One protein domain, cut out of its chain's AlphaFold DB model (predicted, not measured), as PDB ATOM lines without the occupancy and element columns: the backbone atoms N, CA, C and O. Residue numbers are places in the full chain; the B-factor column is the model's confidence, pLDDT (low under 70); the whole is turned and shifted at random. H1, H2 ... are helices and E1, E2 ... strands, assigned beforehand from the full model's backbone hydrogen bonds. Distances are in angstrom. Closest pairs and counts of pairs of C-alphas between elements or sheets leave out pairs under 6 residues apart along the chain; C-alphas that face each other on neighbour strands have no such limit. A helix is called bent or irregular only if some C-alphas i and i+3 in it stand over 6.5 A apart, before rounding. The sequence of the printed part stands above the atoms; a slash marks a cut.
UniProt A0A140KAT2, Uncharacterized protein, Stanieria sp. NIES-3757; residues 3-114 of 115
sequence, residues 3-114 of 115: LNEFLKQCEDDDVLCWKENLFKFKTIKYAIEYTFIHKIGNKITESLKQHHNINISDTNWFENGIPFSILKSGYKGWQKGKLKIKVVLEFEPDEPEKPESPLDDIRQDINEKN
ATOM      1  N   LEU A   3      19.650  35.371   8.439       91.38
ATOM      2  CA  LEU A   3      20.900  34.777   7.961       91.38
ATOM      3  C   LEU A   3      20.755  33.251   7.999       91.38
ATOM      4  O   LEU A   3      19.974  32.762   8.816       91.38
ATOM      5  N   ASN A   4      21.475  32.500   7.165       91.56
ATOM      6  CA  ASN A   4      21.573  31.037   7.304       91.56
ATOM      7  C   ASN A   4      22.580  30.629   8.399       91.56
ATOM      8  O   ASN A   4      23.203  31.488   9.012       91.56
ATOM      9  N   GLU A   5      22.734  29.332   8.682       87.62
ATOM     10  CA  GLU A   5      23.599  28.849   9.778       87.62
ATOM     11  C   GLU A   5      25.052  29.327   9.660       87.62
ATOM     12  O   GLU A   5      25.593  29.832  10.642       87.62
ATOM     13  N   PHE A   6      25.633  29.292   8.455       87.44
ATOM     14  CA  PHE A   6      26.994  29.774   8.196       87.44
ATOM     15  C   PHE A   6      27.183  31.253   8.512       87.44
ATOM     16  O   PHE A   6      28.196  31.632   9.085       87.44
ATOM     17  N   LEU A   7      26.207  32.085   8.158       91.19
ATOM     18  CA  LEU A   7      26.296  33.525   8.380       91.19
ATOM     19  C   LEU A   7      25.796  33.952   9.762       91.19
ATOM     20  O   LEU A   7      26.185  35.008  10.250       91.19
ATOM     21  N   LYS A   8      24.940  33.158  10.417       90.56
ATOM     22  CA  LYS A   8      24.482  33.413  11.796       90.56
ATOM     23  C   LYS A   8      25.625  33.339  12.803       90.56
ATOM     24  O   LYS A   8      25.565  34.034  13.811       90.56
ATOM     25  N   GLN A   9      26.605  32.475  12.547       89.31
ATOM     26  CA  GLN A   9      27.807  32.347  13.371       89.31
ATOM     27  C   GLN A   9      28.886  33.378  13.020       89.31
ATOM     28  O   GLN A   9      29.868  33.464  13.749       89.31
ATOM     29  N   CYS A  10      28.721  34.146  11.934       91.56
ATOM     30  CA  CYS A  10      29.685  35.176  11.569       91.56
ATOM     31  C   CYS A  10      29.598  36.390  12.495       91.56
ATOM     32  O   CYS A  10      28.514  36.927  12.753       91.56
ATOM     33  N   GLU A  11      30.757  36.875  12.916       93.38
ATOM     34  CA  GLU A  11      30.906  38.154  13.590       93.38
ATOM     35  C   GLU A  11      30.979  39.309  12.582       93.38
ATOM     36  O   GLU A  11      31.276  39.157  11.397       93.38
ATOM     37  N   ASP A  12      30.700  40.522  13.054       93.12
ATOM     38  CA  ASP A  12      30.657  41.724  12.217       93.12
ATOM     39  C   ASP A  12      32.010  42.022  11.529       93.12
ATOM     40  O   ASP A  12      32.050  42.603  10.436       93.12
ATOM     41  N   ASP A  13      33.118  41.637  12.166       95.50
ATOM     42  CA  ASP A  13      34.477  41.834  11.659       95.50
ATOM     43  C   ASP A  13      35.033  40.638  10.868       95.50
ATOM     44  O   ASP A  13      36.142  40.751  10.338       95.50
ATOM     45  N   ASP A  14      34.252  39.563  10.699       95.12
ATOM     46  CA  ASP A  14      34.608  38.465   9.800       95.12
ATOM     47  C   ASP A  14      34.755  38.955   8.361       95.12
ATOM     48  O   ASP A  14      34.190  39.975   7.950       95.12
ATOM     49  N   VAL A  15      35.541  38.223   7.577       95.69
ATOM     50  CA  VAL A  15      35.993  38.670   6.261       95.69
ATOM     51  C   VAL A  15      35.483  37.744   5.166       95.69
ATOM     52  O   VAL A  15      35.705  36.539   5.185       95.69
ATOM     53  N   LEU A  16      34.844  38.343   4.166       93.94
ATOM     54  CA  LEU A  16      34.491  37.724   2.898       93.94
ATOM     55  C   LEU A  16      35.566  38.054   1.858       93.94
ATOM     56  O   LEU A  16      36.040  39.190   1.787       93.94
ATOM     57  N   CYS A  17      35.932  37.078   1.028       94.81
ATOM     58  CA  CYS A  17      36.906  37.250  -0.047       94.81
ATOM     59  C   CYS A  17      36.221  37.176  -1.419       94.81
ATOM     60  O   CYS A  17      35.484  36.234  -1.699       94.81
ATOM     61  N   TRP A  18      36.486  38.148  -2.293       94.69
ATOM     62  CA  TRP A  18      36.061  38.122  -3.693       94.69
ATOM     63  C   TRP A  18      37.185  38.613  -4.603       94.69
ATOM     64  O   TRP A  18      37.566  39.781  -4.546       94.69
ATOM     65  N   LYS A  19      37.704  37.725  -5.466       94.25
ATOM     66  CA  LYS A  19      38.805  38.022  -6.405       94.25
ATOM     67  C   LYS A  19      39.961  38.766  -5.721       94.25
ATOM     68  O   LYS A  19      40.272  39.887  -6.108       94.25
ATOM     69  N   GLU A  20      40.510  38.182  -4.657       95.19
ATOM     70  CA  GLU A  20      41.621  38.742  -3.856       95.19
ATOM     71  C   GLU A  20      41.286  40.007  -3.041       95.19
ATOM     72  O   GLU A  20      42.121  40.494  -2.283       95.19
ATOM     73  N   ASN A  21      40.059  40.527  -3.131       96.50
ATOM     74  CA  ASN A  21      39.609  41.650  -2.316       96.50
ATOM     75  C   ASN A  21      38.907  41.147  -1.055       96.50
ATOM     76  O   ASN A  21      38.059  40.255  -1.116       96.50
ATOM     77  N   LEU A  22      39.237  41.763   0.077       96.75
ATOM     78  CA  LEU A  22      38.697  41.423   1.388       96.75
ATOM     79  C   LEU A  22      37.643  42.446   1.815       96.75
ATOM     80  O   LEU A  22      37.879  43.655   1.782       96.75
ATOM     81  N   PHE A  23      36.490  41.957   2.257       95.88
ATOM     82  CA  PHE A  23      35.363  42.768   2.704       95.88
ATOM     83  C   PHE A  23      34.915  42.313   4.081       95.88
ATOM     84  O   PHE A  23      34.761  41.119   4.314       95.88
ATOM     85  N   LYS A  24      34.632  43.250   4.988       96.75
ATOM     86  CA  LYS A  24      33.989  42.890   6.255       96.75
ATOM     87  C   LYS A  24      32.563  42.420   6.002       96.75
ATOM     88  O   LYS A  24      31.819  43.079   5.267       96.75
ATOM     89  N   PHE A  25      32.161  41.347   6.667       95.44
ATOM     90  CA  PHE A  25      30.819  40.793   6.576       95.44
ATOM     91  C   PHE A  25      29.756  41.852   6.889       95.44
ATOM     92  O   PHE A  25      28.820  42.037   6.104       95.44
ATOM     93  N   LYS A  26      29.960  42.653   7.949       95.56
ATOM     94  CA  LYS A  26      29.041  43.747   8.305       95.56
ATOM     95  C   LYS A  26      28.813  44.747   7.177       95.56
ATOM     96  O   LYS A  26      27.704  45.243   7.015       95.56
ATOM     97  N   THR A  27      29.837  45.041   6.374       95.56
ATOM     98  CA  THR A  27      29.724  46.010   5.278       95.56
ATOM     99  C   THR A  27      28.738  45.516   4.228       95.56
ATOM    100  O   THR A  27      27.877  46.279   3.790       95.56
ATOM    101  N   ILE A  28      28.821  44.235   3.860       94.31
ATOM    102  CA  ILE A  28      27.897  43.622   2.902       94.31
ATOM    103  C   ILE A  28      26.501  43.503   3.524       94.31
ATOM    104  O   ILE A  28      25.531  43.960   2.921       94.31
ATOM    105  N   LYS A  29      26.397  42.987   4.755       93.81
ATOM    106  CA  LYS A  29      25.128  42.861   5.486       93.81
ATOM    107  C   LYS A  29      24.374  44.193   5.561       93.81
ATOM    108  O   LYS A  29      23.227  44.266   5.120       93.81
ATOM    109  N   TYR A  30      25.027  45.265   6.015       94.50
ATOM    110  CA  TYR A  30      24.410  46.590   6.121       94.50
ATOM    111  C   TYR A  30      24.028  47.180   4.765       94.50
ATOM    112  O   TYR A  30      22.957  47.771   4.641       94.50
ATOM    113  N   ALA A  31      24.860  47.012   3.731       95.94
ATOM    114  CA  ALA A  31      24.532  47.505   2.395       95.94
ATOM    115  C   ALA A  31      23.249  46.855   1.847       95.94
ATOM    116  O   ALA A  31      22.406  47.539   1.253       95.94
ATOM    117  N   ILE A  32      23.083  45.549   2.079       94.38
ATOM    118  CA  ILE A  32      21.893  44.803   1.672       94.38
ATOM    119  C   ILE A  32      20.694  45.259   2.516       94.38
ATOM    120  O   ILE A  32      19.696  45.698   1.945       94.38
ATOM    121  N   GLU A  33      20.791  45.252   3.849       92.69
ATOM    122  CA  GLU A  33      19.700  45.669   4.749       92.69
ATOM    123  C   GLU A  33      19.186  47.074   4.413       92.69
ATOM    124  O   GLU A  33      17.990  47.259   4.171       92.69
ATOM    125  N   TYR A  34      20.100  48.038   4.289       93.44
ATOM    126  CA  TYR A  34      19.783  49.414   3.919       93.44
ATOM    127  C   TYR A  34      19.069  49.491   2.564       93.44
ATOM    128  O   TYR A  34      18.069  50.196   2.407       93.44
ATOM    129  N   THR A  35      19.558  48.756   1.562       95.50
ATOM    130  CA  THR A  35      18.981  48.769   0.213       95.50
ATOM    131  C   THR A  35      17.562  48.209   0.203       95.50
ATOM    132  O   THR A  35      16.685  48.791  -0.442       95.50
ATOM    133  N   PHE A  36      17.304  47.125   0.933       93.62
ATOM    134  CA  PHE A  36      15.963  46.556   1.014       93.62
ATOM    135  C   PHE A  36      14.979  47.510   1.699       93.62
ATOM    136  O   PHE A  36      13.926  47.806   1.128       93.62
ATOM    137  N   ILE A  37      15.357  48.052   2.859       87.88
ATOM    138  CA  ILE A  37      14.495  48.933   3.657       87.88
ATOM    139  C   ILE A  37      14.206  50.248   2.918       87.88
ATOM    140  O   ILE A  37      13.051  50.647   2.814       87.88
ATOM    141  N   HIS A  38      15.225  50.906   2.356       89.81
ATOM    142  CA  HIS A  38      15.073  52.278   1.853       89.81
ATOM    143  C   HIS A  38      14.884  52.402   0.340       89.81
ATOM    144  O   HIS A  38      14.413  53.439  -0.124       89.81
ATOM    145  N   LYS A  39      15.272  51.395  -0.453       94.31
ATOM    146  CA  LYS A  39      15.216  51.476  -1.925       94.31
ATOM    147  C   LYS A  39      14.227  50.485  -2.517       94.31
ATOM    148  O   LYS A  39      13.374  50.874  -3.312       94.31
ATOM    149  N   ILE A  40      14.331  49.210  -2.150       95.75
ATOM    150  CA  ILE A  40      13.518  48.156  -2.773       95.75
ATOM    151  C   ILE A  40      12.047  48.302  -2.387       95.75
ATOM    152  O   ILE A  40      11.191  48.138  -3.252       95.75
ATOM    153  N   GLY A  41      11.742  48.692  -1.144       94.25
ATOM    154  CA  GLY A  41      10.360  48.931  -0.719       94.25
ATOM    155  C   GLY A  41       9.628  49.945  -1.608       94.25
ATOM    156  O   GLY A  41       8.512  49.684  -2.054       94.25
ATOM    157  N   ASN A  42      10.297  51.047  -1.959       94.06
ATOM    158  CA  ASN A  42       9.750  52.061  -2.868       94.06
ATOM    159  C   ASN A  42       9.531  51.492  -4.276       94.06
ATOM    160  O   ASN A  42       8.456  51.663  -4.847       94.06
ATOM    161  N   LYS A  43      10.508  50.745  -4.808       96.31
ATOM    162  CA  LYS A  43      10.412  50.133  -6.145       96.31
ATOM    163  C   LYS A  43       9.267  49.127  -6.268       96.31
ATOM    164  O   LYS A  43       8.641  49.053  -7.326       96.31
ATOM    165  N   ILE A  44       8.984  48.355  -5.216       95.81
ATOM    166  CA  ILE A  44       7.839  47.430  -5.188       95.81
ATOM    167  C   ILE A  44       6.541  48.225  -5.325       95.81
ATOM    168  O   ILE A  44       5.726  47.942  -6.201       95.81
ATOM    169  N   THR A  45       6.378  49.258  -4.499       94.81
ATOM    170  CA  THR A  45       5.199  50.125  -4.512       94.81
ATOM    171  C   THR A  45       5.016  50.841  -5.858       94.81
ATOM    172  O   THR A  45       3.910  50.870  -6.400       94.81
ATOM    173  N   GLU A  46       6.095  51.358  -6.449       95.81
ATOM    174  CA  GLU A  46       6.082  51.962  -7.787       95.81
ATOM    175  C   GLU A  46       5.654  50.959  -8.862       95.81
ATOM    176  O   GLU A  46       4.794  51.268  -9.686       95.81
ATOM    177  N   SER A  47       6.200  49.741  -8.820       96.94
ATOM    178  CA  SER A  47       5.882  48.687  -9.790       96.94
ATOM    179  C   SER A  47       4.411  48.275  -9.713       96.94
ATOM    180  O   SER A  47       3.762  48.144 -10.750       96.94
ATOM    181  N   LEU A  48       3.868  48.135  -8.498       96.50
ATOM    182  CA  LEU A  48       2.453  47.839  -8.251       96.50
ATOM    183  C   LEU A  48       1.534  48.932  -8.807       96.50
ATOM    184  O   LEU A  48       0.517  48.630  -9.436       96.50
ATOM    185  N   LYS A  49       1.917  50.200  -8.639       96.62
ATOM    186  CA  LYS A  49       1.165  51.330  -9.182       96.62
ATOM    187  C   LYS A  49       1.220  51.370 -10.708       96.62
ATOM    188  O   LYS A  49       0.181  51.509 -11.343       96.62
ATOM    189  N   GLN A  50       2.409  51.238 -11.294       97.12
ATOM    190  CA  GLN A  50       2.626  51.397 -12.736       97.12
ATOM    191  C   GLN A  50       2.040  50.249 -13.564       97.12
ATOM    192  O   GLN A  50       1.443  50.500 -14.605       97.12
ATOM    193  N   HIS A  51       2.189  49.002 -13.109       97.38
ATOM    194  CA  HIS A  51       1.843  47.823 -13.914       97.38
ATOM    195  C   HIS A  51       0.501  47.199 -13.532       97.38
ATOM    196  O   HIS A  51      -0.109  46.506 -14.344       97.38
ATOM    197  N   HIS A  52       0.028  47.439 -12.307       96.31
ATOM    198  CA  HIS A  52      -1.179  46.800 -11.781       96.31
ATOM    199  C   HIS A  52      -2.228  47.795 -11.272       96.31
ATOM    200  O   HIS A  52      -3.292  47.370 -10.828       96.31
ATOM    201  N   ASN A  53      -1.963  49.109 -11.348       95.75
ATOM    202  CA  ASN A  53      -2.835  50.169 -10.829       95.75
ATOM    203  C   ASN A  53      -3.194  49.987  -9.337       95.75
ATOM    204  O   ASN A  53      -4.259  50.397  -8.875       95.75
ATOM    205  N   ILE A  54      -2.299  49.357  -8.568       96.31
ATOM    206  CA  ILE A  54      -2.454  49.157  -7.127       96.31
ATOM    207  C   ILE A  54      -1.678  50.270  -6.422       96.31
ATOM    208  O   ILE A  54      -0.448  50.278  -6.409       96.31
ATOM    209  N   ASN A  55      -2.397  51.226  -5.834       94.81
ATOM    210  CA  ASN A  55      -1.795  52.365  -5.145       94.81
ATOM    211  C   ASN A  55      -1.639  52.084  -3.642       94.81
ATOM    212  O   ASN A  55      -2.581  52.258  -2.872       94.81
ATOM    213  N   ILE A  56      -0.445  51.658  -3.233       94.44
ATOM    214  CA  ILE A  56      -0.066  51.491  -1.824       94.44
ATOM    215  C   ILE A  56       0.793  52.696  -1.444       94.44
ATOM    216  O   ILE A  56       1.716  53.035  -2.168       94.44
ATOM    217  N   SER A  57       0.490  53.383  -0.345       90.19
ATOM    218  CA  SER A  57       1.282  54.543   0.100       90.19
ATOM    219  C   SER A  57       2.434  54.167   1.031       90.19
ATOM    220  O   SER A  57       3.399  54.918   1.146       90.19
ATOM    221  N   ASP A  58       2.328  53.021   1.700       92.44
ATOM    222  CA  ASP A  58       3.342  52.500   2.610       92.44
ATOM    223  C   ASP A  58       4.438  51.750   1.831       92.44
ATOM    224  O   ASP A  58       4.183  51.086   0.822       92.44
ATOM    225  N   THR A  59       5.676  51.872   2.295       92.88
ATOM    226  CA  THR A  59       6.864  51.234   1.713       92.88
ATOM    227  C   THR A  59       7.583  50.342   2.723       92.88
ATOM    228  O   THR A  59       8.605  49.736   2.396       92.88
ATOM    229  N   ASN A  60       7.019  50.172   3.927       92.94
ATOM    230  CA  ASN A  60       7.558  49.341   4.999       92.94
ATOM    231  C   ASN A  60       7.277  47.841   4.784       92.94
ATOM    232  O   ASN A  60       6.729  47.132   5.633       92.94
ATOM    233  N   TRP A  61       7.679  47.339   3.619       95.12
ATOM    234  CA  TRP A  61       7.548  45.937   3.238       95.12
ATOM    235  C   TRP A  61       8.399  45.007   4.113       95.12
ATOM    236  O   TRP A  61       8.009  43.861   4.328       95.12
ATOM    237  N   PHE A  62       9.538  45.486   4.629       94.38
ATOM    238  CA  PHE A  62      10.581  44.641   5.226       94.38
ATOM    239  C   PHE A  62      10.662  44.694   6.760       94.38
ATOM    240  O   PHE A  62      11.049  43.693   7.368       94.38
ATOM    241  N   GLU A  63      10.282  45.797   7.416       91.12
ATOM    242  CA  GLU A  63      10.386  45.911   8.880       91.12
ATOM    243  C   GLU A  63       9.060  45.577   9.566       91.12
ATOM    244  O   GLU A  63       8.931  44.530  10.206       91.12
ATOM    245  N   ASN A  64       8.049  46.429   9.410       91.50
ATOM    246  CA  ASN A  64       6.778  46.317  10.129       91.50
ATOM    247  C   ASN A  64       5.688  45.605   9.323       91.50
ATOM    248  O   ASN A  64       4.712  45.123   9.912       91.50
ATOM    249  N   GLY A  65       5.869  45.509   8.003       94.31
ATOM    250  CA  GLY A  65       4.868  45.008   7.075       94.31
ATOM    251  C   GLY A  65       3.702  45.979   6.898       94.31
ATOM    252  O   GLY A  65       3.413  46.816   7.754       94.31
ATOM    253  N   ILE A  66       2.983  45.810   5.794       96.06
ATOM    254  CA  ILE A  66       1.883  46.689   5.395       96.06
ATOM    255  C   ILE A  66       0.554  46.033   5.786       96.06
ATOM    256  O   ILE A  66       0.390  44.830   5.557       96.06
ATOM    257  N   PRO A  67      -0.406  46.756   6.389       96.38
ATOM    258  CA  PRO A  67      -1.703  46.192   6.749       96.38
ATOM    259  C   PRO A  67      -2.501  45.763   5.511       96.38
ATOM    260  O   PRO A  67      -2.711  46.544   4.590       96.38
ATOM    261  N   PHE A  68      -2.996  44.526   5.527       95.81
ATOM    262  CA  PHE A  68      -3.831  43.946   4.474       95.81
ATOM    263  C   PHE A  68      -4.961  43.112   5.075       95.81
ATOM    264  O   PHE A  68      -4.919  42.710   6.237       95.81
ATOM    265  N   SER A  69      -5.987  42.829   4.274       96.19
ATOM    266  CA  SER A  69      -6.975  41.797   4.588       96.19
ATOM    267  C   SER A  69      -6.978  40.750   3.486       96.19
ATOM    268  O   SER A  69      -6.910  41.099   2.312       96.19
ATOM    269  N   ILE A  70      -7.058  39.476   3.858       96.06
ATOM    270  CA  ILE A  70      -7.131  38.359   2.917       96.06
ATOM    271  C   ILE A  70      -8.489  37.670   3.026       96.06
ATOM    272  O   ILE A  70      -8.971  37.397   4.125       96.06
ATOM    273  N   LEU A  71      -9.090  37.370   1.879       96.19
ATOM    274  CA  LEU A  71     -10.216  36.454   1.759       96.19
ATOM    275  C   LEU A  71      -9.712  35.215   1.023       96.19
ATOM    276  O   LEU A  71      -9.426  35.263  -0.171       96.19
ATOM    277  N   LYS A  72      -9.536  34.115   1.752       93.44
ATOM    278  CA  LYS A  72      -9.067  32.855   1.170       93.44
ATOM    279  C   LYS A  72     -10.241  32.128   0.516       93.44
ATOM    280  O   LYS A  72     -11.326  32.059   1.091       93.44
ATOM    281  N   SER A  73     -10.012  31.541  -0.657       93.12
ATOM    282  CA  SER A  73     -11.007  30.667  -1.287       93.12
ATOM    283  C   SER A  73     -11.365  29.512  -0.345       93.12
ATOM    284  O   SER A  73     -10.478  28.909   0.256       93.12
ATOM    285  N   GLY A  74     -12.661  29.243  -0.170       90.44
ATOM    286  CA  GLY A  74     -13.169  28.229   0.765       90.44
ATOM    287  C   GLY A  74     -13.300  28.681   2.227       90.44
ATOM    288  O   GLY A  74     -13.782  27.906   3.050       90.44
ATOM    289  N   TYR A  75     -12.930  29.922   2.570       90.50
ATOM    290  CA  TYR A  75     -13.057  30.460   3.928       90.50
ATOM    291  C   TYR A  75     -14.232  31.433   4.040       90.50
ATOM    292  O   TYR A  75     -14.533  32.200   3.125       90.50
ATOM    293  N   LYS A  76     -14.890  31.430   5.204       84.69
ATOM    294  CA  LYS A  76     -15.983  32.359   5.507       84.69
ATOM    295  C   LYS A  76     -15.425  33.644   6.121       84.69
ATOM    296  O   LYS A  76     -15.335  33.759   7.338       84.69
ATOM    297  N   GLY A  77     -15.078  34.607   5.268       93.56
ATOM    298  CA  GLY A  77     -14.850  36.000   5.667       93.56
ATOM    299  C   GLY A  77     -13.423  36.525   5.503       93.56
ATOM    300  O   GLY A  77     -12.481  35.792   5.210       93.56
ATOM    301  N   TRP A  78     -13.294  37.842   5.675       97.12
ATOM    302  CA  TRP A  78     -12.032  38.570   5.583       97.12
ATOM    303  C   TRP A  78     -11.215  38.425   6.864       97.12
ATOM    304  O   TRP A  78     -11.711  38.691   7.959       97.12
ATOM    305  N   GLN A  79      -9.937  38.097   6.721       96.50
ATOM    306  CA  GLN A  79      -8.981  38.087   7.818       96.50
ATOM    307  C   GLN A  79      -8.039  39.286   7.698       96.50
ATOM    308  O   GLN A  79      -7.298  39.397   6.723       96.50
ATOM    309  N   LYS A  80      -8.041  40.166   8.706       96.81
ATOM    310  CA  LYS A  80      -7.076  41.270   8.819       96.81
ATOM    311  C   LYS A  80      -5.698  40.734   9.212       96.81
ATOM    312  O   LYS A  80      -5.592  39.811  10.016       96.81
ATOM    313  N   GLY A  81      -4.647  41.342   8.679       96.12
ATOM    314  CA  GLY A  81      -3.262  40.991   8.966       96.12
ATOM    315  C   GLY A  81      -2.286  42.002   8.373       96.12
ATOM    316  O   GLY A  81      -2.646  43.147   8.094       96.12
ATOM    317  N   LYS A  82      -1.038  41.574   8.186       96.75
ATOM    318  CA  LYS A  82      -0.000  42.358   7.515       96.75
ATOM    319  C   LYS A  82       0.723  41.500   6.488       96.75
ATOM    320  O   LYS A  82       1.002  40.333   6.757       96.75
ATOM    321  N   LEU A  83       1.043  42.088   5.343       95.62
ATOM    322  CA  LEU A  83       1.937  41.499   4.356       95.62
ATOM    323  C   LEU A  83       3.352  42.019   4.632       95.62
ATOM    324  O   LEU A  83       3.584  43.227   4.620       95.62
ATOM    325  N   LYS A  84       4.281  41.110   4.937       95.62
ATOM    326  CA  LYS A  84       5.680  41.421   5.254       95.62
ATOM    327  C   LYS A  84       6.595  40.538   4.418       95.62
ATOM    328  O   LYS A  84       6.399  39.327   4.368       95.62
ATOM    329  N   ILE A  85       7.599  41.146   3.801       95.31
ATOM    330  CA  ILE A  85       8.630  40.457   3.037       95.31
ATOM    331  C   ILE A  85       9.795  40.149   3.971       95.31
ATOM    332  O   ILE A  85      10.316  41.029   4.660       95.31
ATOM    333  N   LYS A  86      10.203  38.883   3.991       93.81
ATOM    334  CA  LYS A  86      11.423  38.434   4.656       93.81
ATOM    335  C   LYS A  86      12.500  38.191   3.610       93.81
ATOM    336  O   LYS A  86      12.220  37.637   2.554       93.81
ATOM    337  N   VAL A  87      13.714  38.620   3.925       91.56
ATOM    338  CA  VAL A  87      14.905  38.429   3.093       91.56
ATOM    339  C   VAL A  87      15.853  37.548   3.877       91.56
ATOM    340  O   VAL A  87      16.150  37.877   5.032       91.56
ATOM    341  N   VAL A  88      16.296  36.462   3.253       92.81
ATOM    342  CA  VAL A  88      17.311  35.557   3.785       92.81
ATOM    343  C   VAL A  88      18.597  35.794   2.998       92.81
ATOM    344  O   VAL A  88      18.556  35.863   1.772       92.81
ATOM    345  N   LEU A  89      19.709  35.979   3.704       92.19
ATOM    346  CA  LEU A  89      21.045  35.975   3.120       92.19
ATOM    347  C   LEU A  89      21.702  34.636   3.452       92.19
ATOM    348  O   LEU A  89      21.794  34.264   4.624       92.19
ATOM    349  N   GLU A  90      22.146  33.931   2.418       92.56
ATOM    350  CA  GLU A  90      22.702  32.586   2.528       92.56
ATOM    351  C   GLU A  90      24.141  32.576   2.014       92.56
ATOM    352  O   GLU A  90      24.457  33.191   0.994       92.56
ATOM    353  N   PHE A  91      25.014  31.899   2.758       91.62
ATOM    354  CA  PHE A  91      26.333  31.491   2.295       91.62
ATOM    355  C   PHE A  91      26.352  29.974   2.168       91.62
ATOM    356  O   PHE A  91      26.106  29.271   3.151       91.62
ATOM    357  N   GLU A  92      26.620  29.496   0.964       91.50
ATOM    358  CA  GLU A  92      26.725  28.080   0.639       91.50
ATOM    359  C   GLU A  92      28.208  27.783   0.419       91.50
ATOM    360  O   GLU A  92      28.742  28.153  -0.628       91.50
ATOM    361  N   PRO A  93      28.920  27.221   1.413       88.12
ATOM    362  CA  PRO A  93      30.273  26.759   1.163       88.12
ATOM    363  C   PRO A  93      30.232  25.590   0.185       88.12
ATOM    364  O   PRO A  93      29.290  24.792   0.194       88.12
ATOM    365  N   ASP A  94      31.292  25.462  -0.602       87.94
ATOM    366  CA  ASP A  94      31.512  24.250  -1.376       87.94
ATOM    367  C   ASP A  94      31.575  23.038  -0.435       87.94
ATOM    368  O   ASP A  94      31.994  23.149   0.726       87.94
ATOM    369  N   GLU A  95      31.128  21.878  -0.926       82.19
ATOM    370  CA  GLU A  95      31.260  20.633  -0.175       82.19
ATOM    371  C   GLU A  95      32.723  20.474   0.257       82.19
ATOM    372  O   GLU A  95      33.620  20.637  -0.576       82.19
ATOM    373  N   PRO A  96      32.992  20.177   1.542       69.25
ATOM    374  CA  PRO A  96      34.357  19.931   1.958       69.25
ATOM    375  C   PRO A  96      34.904  18.785   1.109       69.25
ATOM    376  O   PRO A  96      34.257  17.738   0.993       69.25
ATOM    377  N   GLU A  97      36.096  18.969   0.534       61.00
ATOM    378  CA  GLU A  97      36.859  17.836   0.021       61.00
ATOM    379  C   GLU A  97      36.887  16.804   1.146       61.00
ATOM    380  O   GLU A  97      37.248  17.135   2.282       61.00
ATOM    381  N   LYS A  98      36.380  15.592   0.872       60.00
ATOM    382  CA  LYS A  98      36.351  14.522   1.870       60.00
ATOM    383  C   LYS A  98      37.746  14.468   2.481       60.00
ATOM    384  O   LYS A  98      38.684  14.234   1.718       60.00
ATOM    385  N   PRO A  99      37.900  14.692   3.797       57.59
ATOM    386  CA  PRO A  99      39.196  14.473   4.405       57.59
ATOM    387  C   PRO A  99      39.560  13.027   4.082       57.59
ATOM    388  O   PRO A  99      38.749  12.137   4.364       57.59
ATOM    389  N   GLU A 100      40.710  12.803   3.434       59.88
ATOM    390  CA  GLU A 100      41.282  11.461   3.328       59.88
ATOM    391  C   GLU A 100      41.239  10.890   4.741       59.88
ATOM    392  O   GLU A 100      41.769  11.484   5.690       59.88
ATOM    393  N   SER A 101      40.446   9.832   4.931       73.94
ATOM    394  CA  SER A 101      40.300   9.283   6.264       73.94
ATOM    395  C   SER A 101      41.687   8.799   6.666       73.94
ATOM    396  O   SER A 101      42.303   8.084   5.881       73.94
ATOM    397  N   PRO A 102      42.175   9.060   7.887       66.62
ATOM    398  CA  PRO A 102      43.426   8.453   8.350       66.62
ATOM    399  C   PRO A 102      43.383   6.909   8.355       66.62
ATOM    400  O   PRO A 102      44.386   6.252   8.615       66.62
ATOM    401  N   LEU A 103      42.212   6.308   8.098       70.06
ATOM    402  CA  LEU A 103      42.015   4.874   7.904       70.06
ATOM    403  C   LEU A 103      42.024   4.436   6.428       70.06
ATOM    404  O   LEU A 103      42.014   3.231   6.177       70.06
ATOM    405  N   ASP A 104      42.001   5.356   5.462       72.38
ATOM    406  CA  ASP A 104      42.056   5.028   4.032       72.38
ATOM    407  C   ASP A 104      43.449   4.510   3.641       72.38
ATOM    408  O   ASP A 104      43.523   3.497   2.943       72.38
ATOM    409  N   ASP A 105      44.516   5.054   4.236       71.25
ATOM    410  CA  ASP A 105      45.883   4.509   4.138       71.25
ATOM    411  C   ASP A 105      45.948   3.046   4.618       71.25
ATOM    412  O   ASP A 105      46.522   2.168   3.975       71.25
ATOM    413  N   ILE A 106      45.272   2.737   5.732       75.88
ATOM    414  CA  ILE A 106      45.243   1.383   6.313       75.88
ATOM    415  C   ILE A 106      44.471   0.410   5.407       75.88
ATOM    416  O   ILE A 106      44.823  -0.766   5.297       75.88
ATOM    417  N   ARG A 107      43.402   0.876   4.752       76.69
ATOM    418  CA  ARG A 107      42.616   0.061   3.812       76.69
ATOM    419  C   ARG A 107      43.410  -0.267   2.545       76.69
ATOM    420  O   ARG A 107      43.252  -1.372   2.028       76.69
ATOM    421  N   GLN A 108      44.262   0.648   2.073       73.25
ATOM    422  CA  GLN A 108      45.187   0.390   0.965       73.25
ATOM    423  C   GLN A 108      46.223  -0.679   1.335       73.25
ATOM    424  O   GLN A 108      46.319  -1.690   0.638       73.25
ATOM    425  N   ASP A 109      46.882  -0.542   2.487       73.81
ATOM    426  CA  ASP A 109      47.891  -1.499   2.967       73.81
ATOM    427  C   ASP A 109      47.357  -2.937   3.125       73.81
ATOM    428  O   ASP A 109      48.080  -3.915   2.915       73.81
ATOM    429  N   ILE A 110      46.089  -3.094   3.523       77.12
ATOM    430  CA  ILE A 110      45.451  -4.411   3.694       77.12
ATOM    431  C   ILE A 110      45.122  -5.057   2.340       77.12
ATOM    432  O   ILE A 110      45.195  -6.282   2.214       77.12
ATOM    433  N   ASN A 111      44.778  -4.267   1.322       71.38
ATOM    434  CA  ASN A 111      44.475  -4.788  -0.012       71.38
ATOM    435  C   ASN A 111      45.740  -5.171  -0.795       71.38
ATOM    436  O   ASN A 111      45.710  -6.159  -1.524       71.38
ATOM    437  N   GLU A 112      46.851  -4.452  -0.615       66.88
ATOM    438  CA  GLU A 112      48.121  -4.763  -1.289       66.88
ATOM    439  C   GLU A 112      48.814  -6.017  -0.730       66.88
ATOM    440  O   GLU A 112      49.515  -6.713  -1.458       66.88
ATOM    441  N   LYS A 113      48.581  -6.365   0.542       64.19
ATOM    442  CA  LYS A 113      49.170  -7.556   1.188       64.19
ATOM    443  C   LYS A 113      48.462  -8.881   0.879       64.19
ATOM    444  O   LYS A 113      48.920  -9.921   1.347       64.19
ATOM    445  N   ASN A 114      47.364  -8.857   0.124       58.09
ATOM    446  CA  ASN A 114      46.599 -10.049  -0.260       58.09
ATOM    447  C   ASN A 114      46.782 -10.444  -1.745       58.09
ATOM    448  O   ASN A 114      45.953 -11.186  -2.275       58.09
TER     449      ASN A 114
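AT A GLANCE: This is residues 3 to 114 of the 115 residues of an uncharacterized protein of Stanieria sp. NIES-3757 (UniProt A0A140KAT2). The model is a long, open shape: a long bent helix, H2, has a two-strand hairpin, E1 and E2, at its first end and a second hairpin, E3 and E4, near its other end, and residues 94 to 114 stick out as a tail with the small helix H3 in it. After E4 the chain runs back past the short helix H1 before the tail leaves the body. The printed part has 112 residues, with three named helices and four named strands in the order H1, E1, E2, H2, E3, E4, H3; the class is mixed, helices and strands, with two separate antiparallel sheets of two strands, E1 - E2 and E3 - E4. The whole is extended, with a radius of gyration of the C-alphas of 24.7 A, and elongated, spanning 78 by 44 by 26 A.

IN THESE COORDINATES: H1 is residues 5 to 8, beginning with C-alpha 5 at (23.599, 28.849, 9.778). E1 is residues 15 to 18 and E2 is residues 21 to 24. H2, residues 25 to 52, was assigned as one helix by its hydrogen bonds but is bent, with C-alphas 37 and 40 6.6 A apart. Its arm H2a, residues 25 to 37, is 18.5 A long and begins with C-alpha 25 at (30.819, 40.793, 6.576); its arm H2b, residues 40 to 52, is 17.3 A long. E3 is residues 66 to 70, 12.5 A long, and E4 is residues 79 to 83, 12.0 A long. H3 is residues 104 to 112, 12.7 A long, and ends with C-alpha 112 at (48.121, -4.763, -1.289).

HOW THE PARTS SIT: H1 touches no helix, and it is apart from H2a. E1 and E2 form an antiparallel hairpin with 148 degrees between their directions; N 16 and O 23 are 2.8 A apart, within hydrogen-bond range. The closest C-alphas of E1 and H2a are those of Val 15 and Phe 25, 5.6 A apart. H2a and H2b stand at a shallow tilt of 34 degrees, only just short of steep. E3 and E4 form the other antiparallel hairpin, at 141 degrees, with N 68 and O 81 2.9 A apart and N 83 and O 66 2.8 A apart, both within hydrogen-bond range. H2a is apart from E3 and from E4. H3 touches no helix. In H2a, H2b and H3 every O i to N i+4 pair is within hydrogen-bond range; H1 is too short for such a pair.

THE WHOLE: The C-alphas farthest apart are those of Asn 55 and Asn 114, at 79.1 A. Residues 94 to 114, of which 104 to 112 belong to H3, stand free; the body without them has 91 residues and spans 55 by 29 by 19 A. The printed part has no cut. The links from H2 to E3, 13 residues, and from E4 to H3, 20 residues, are long. The mean pLDDT of the printed part is 89.5; it is under 70 at residues 96 to 100, 102 and 112 to 114.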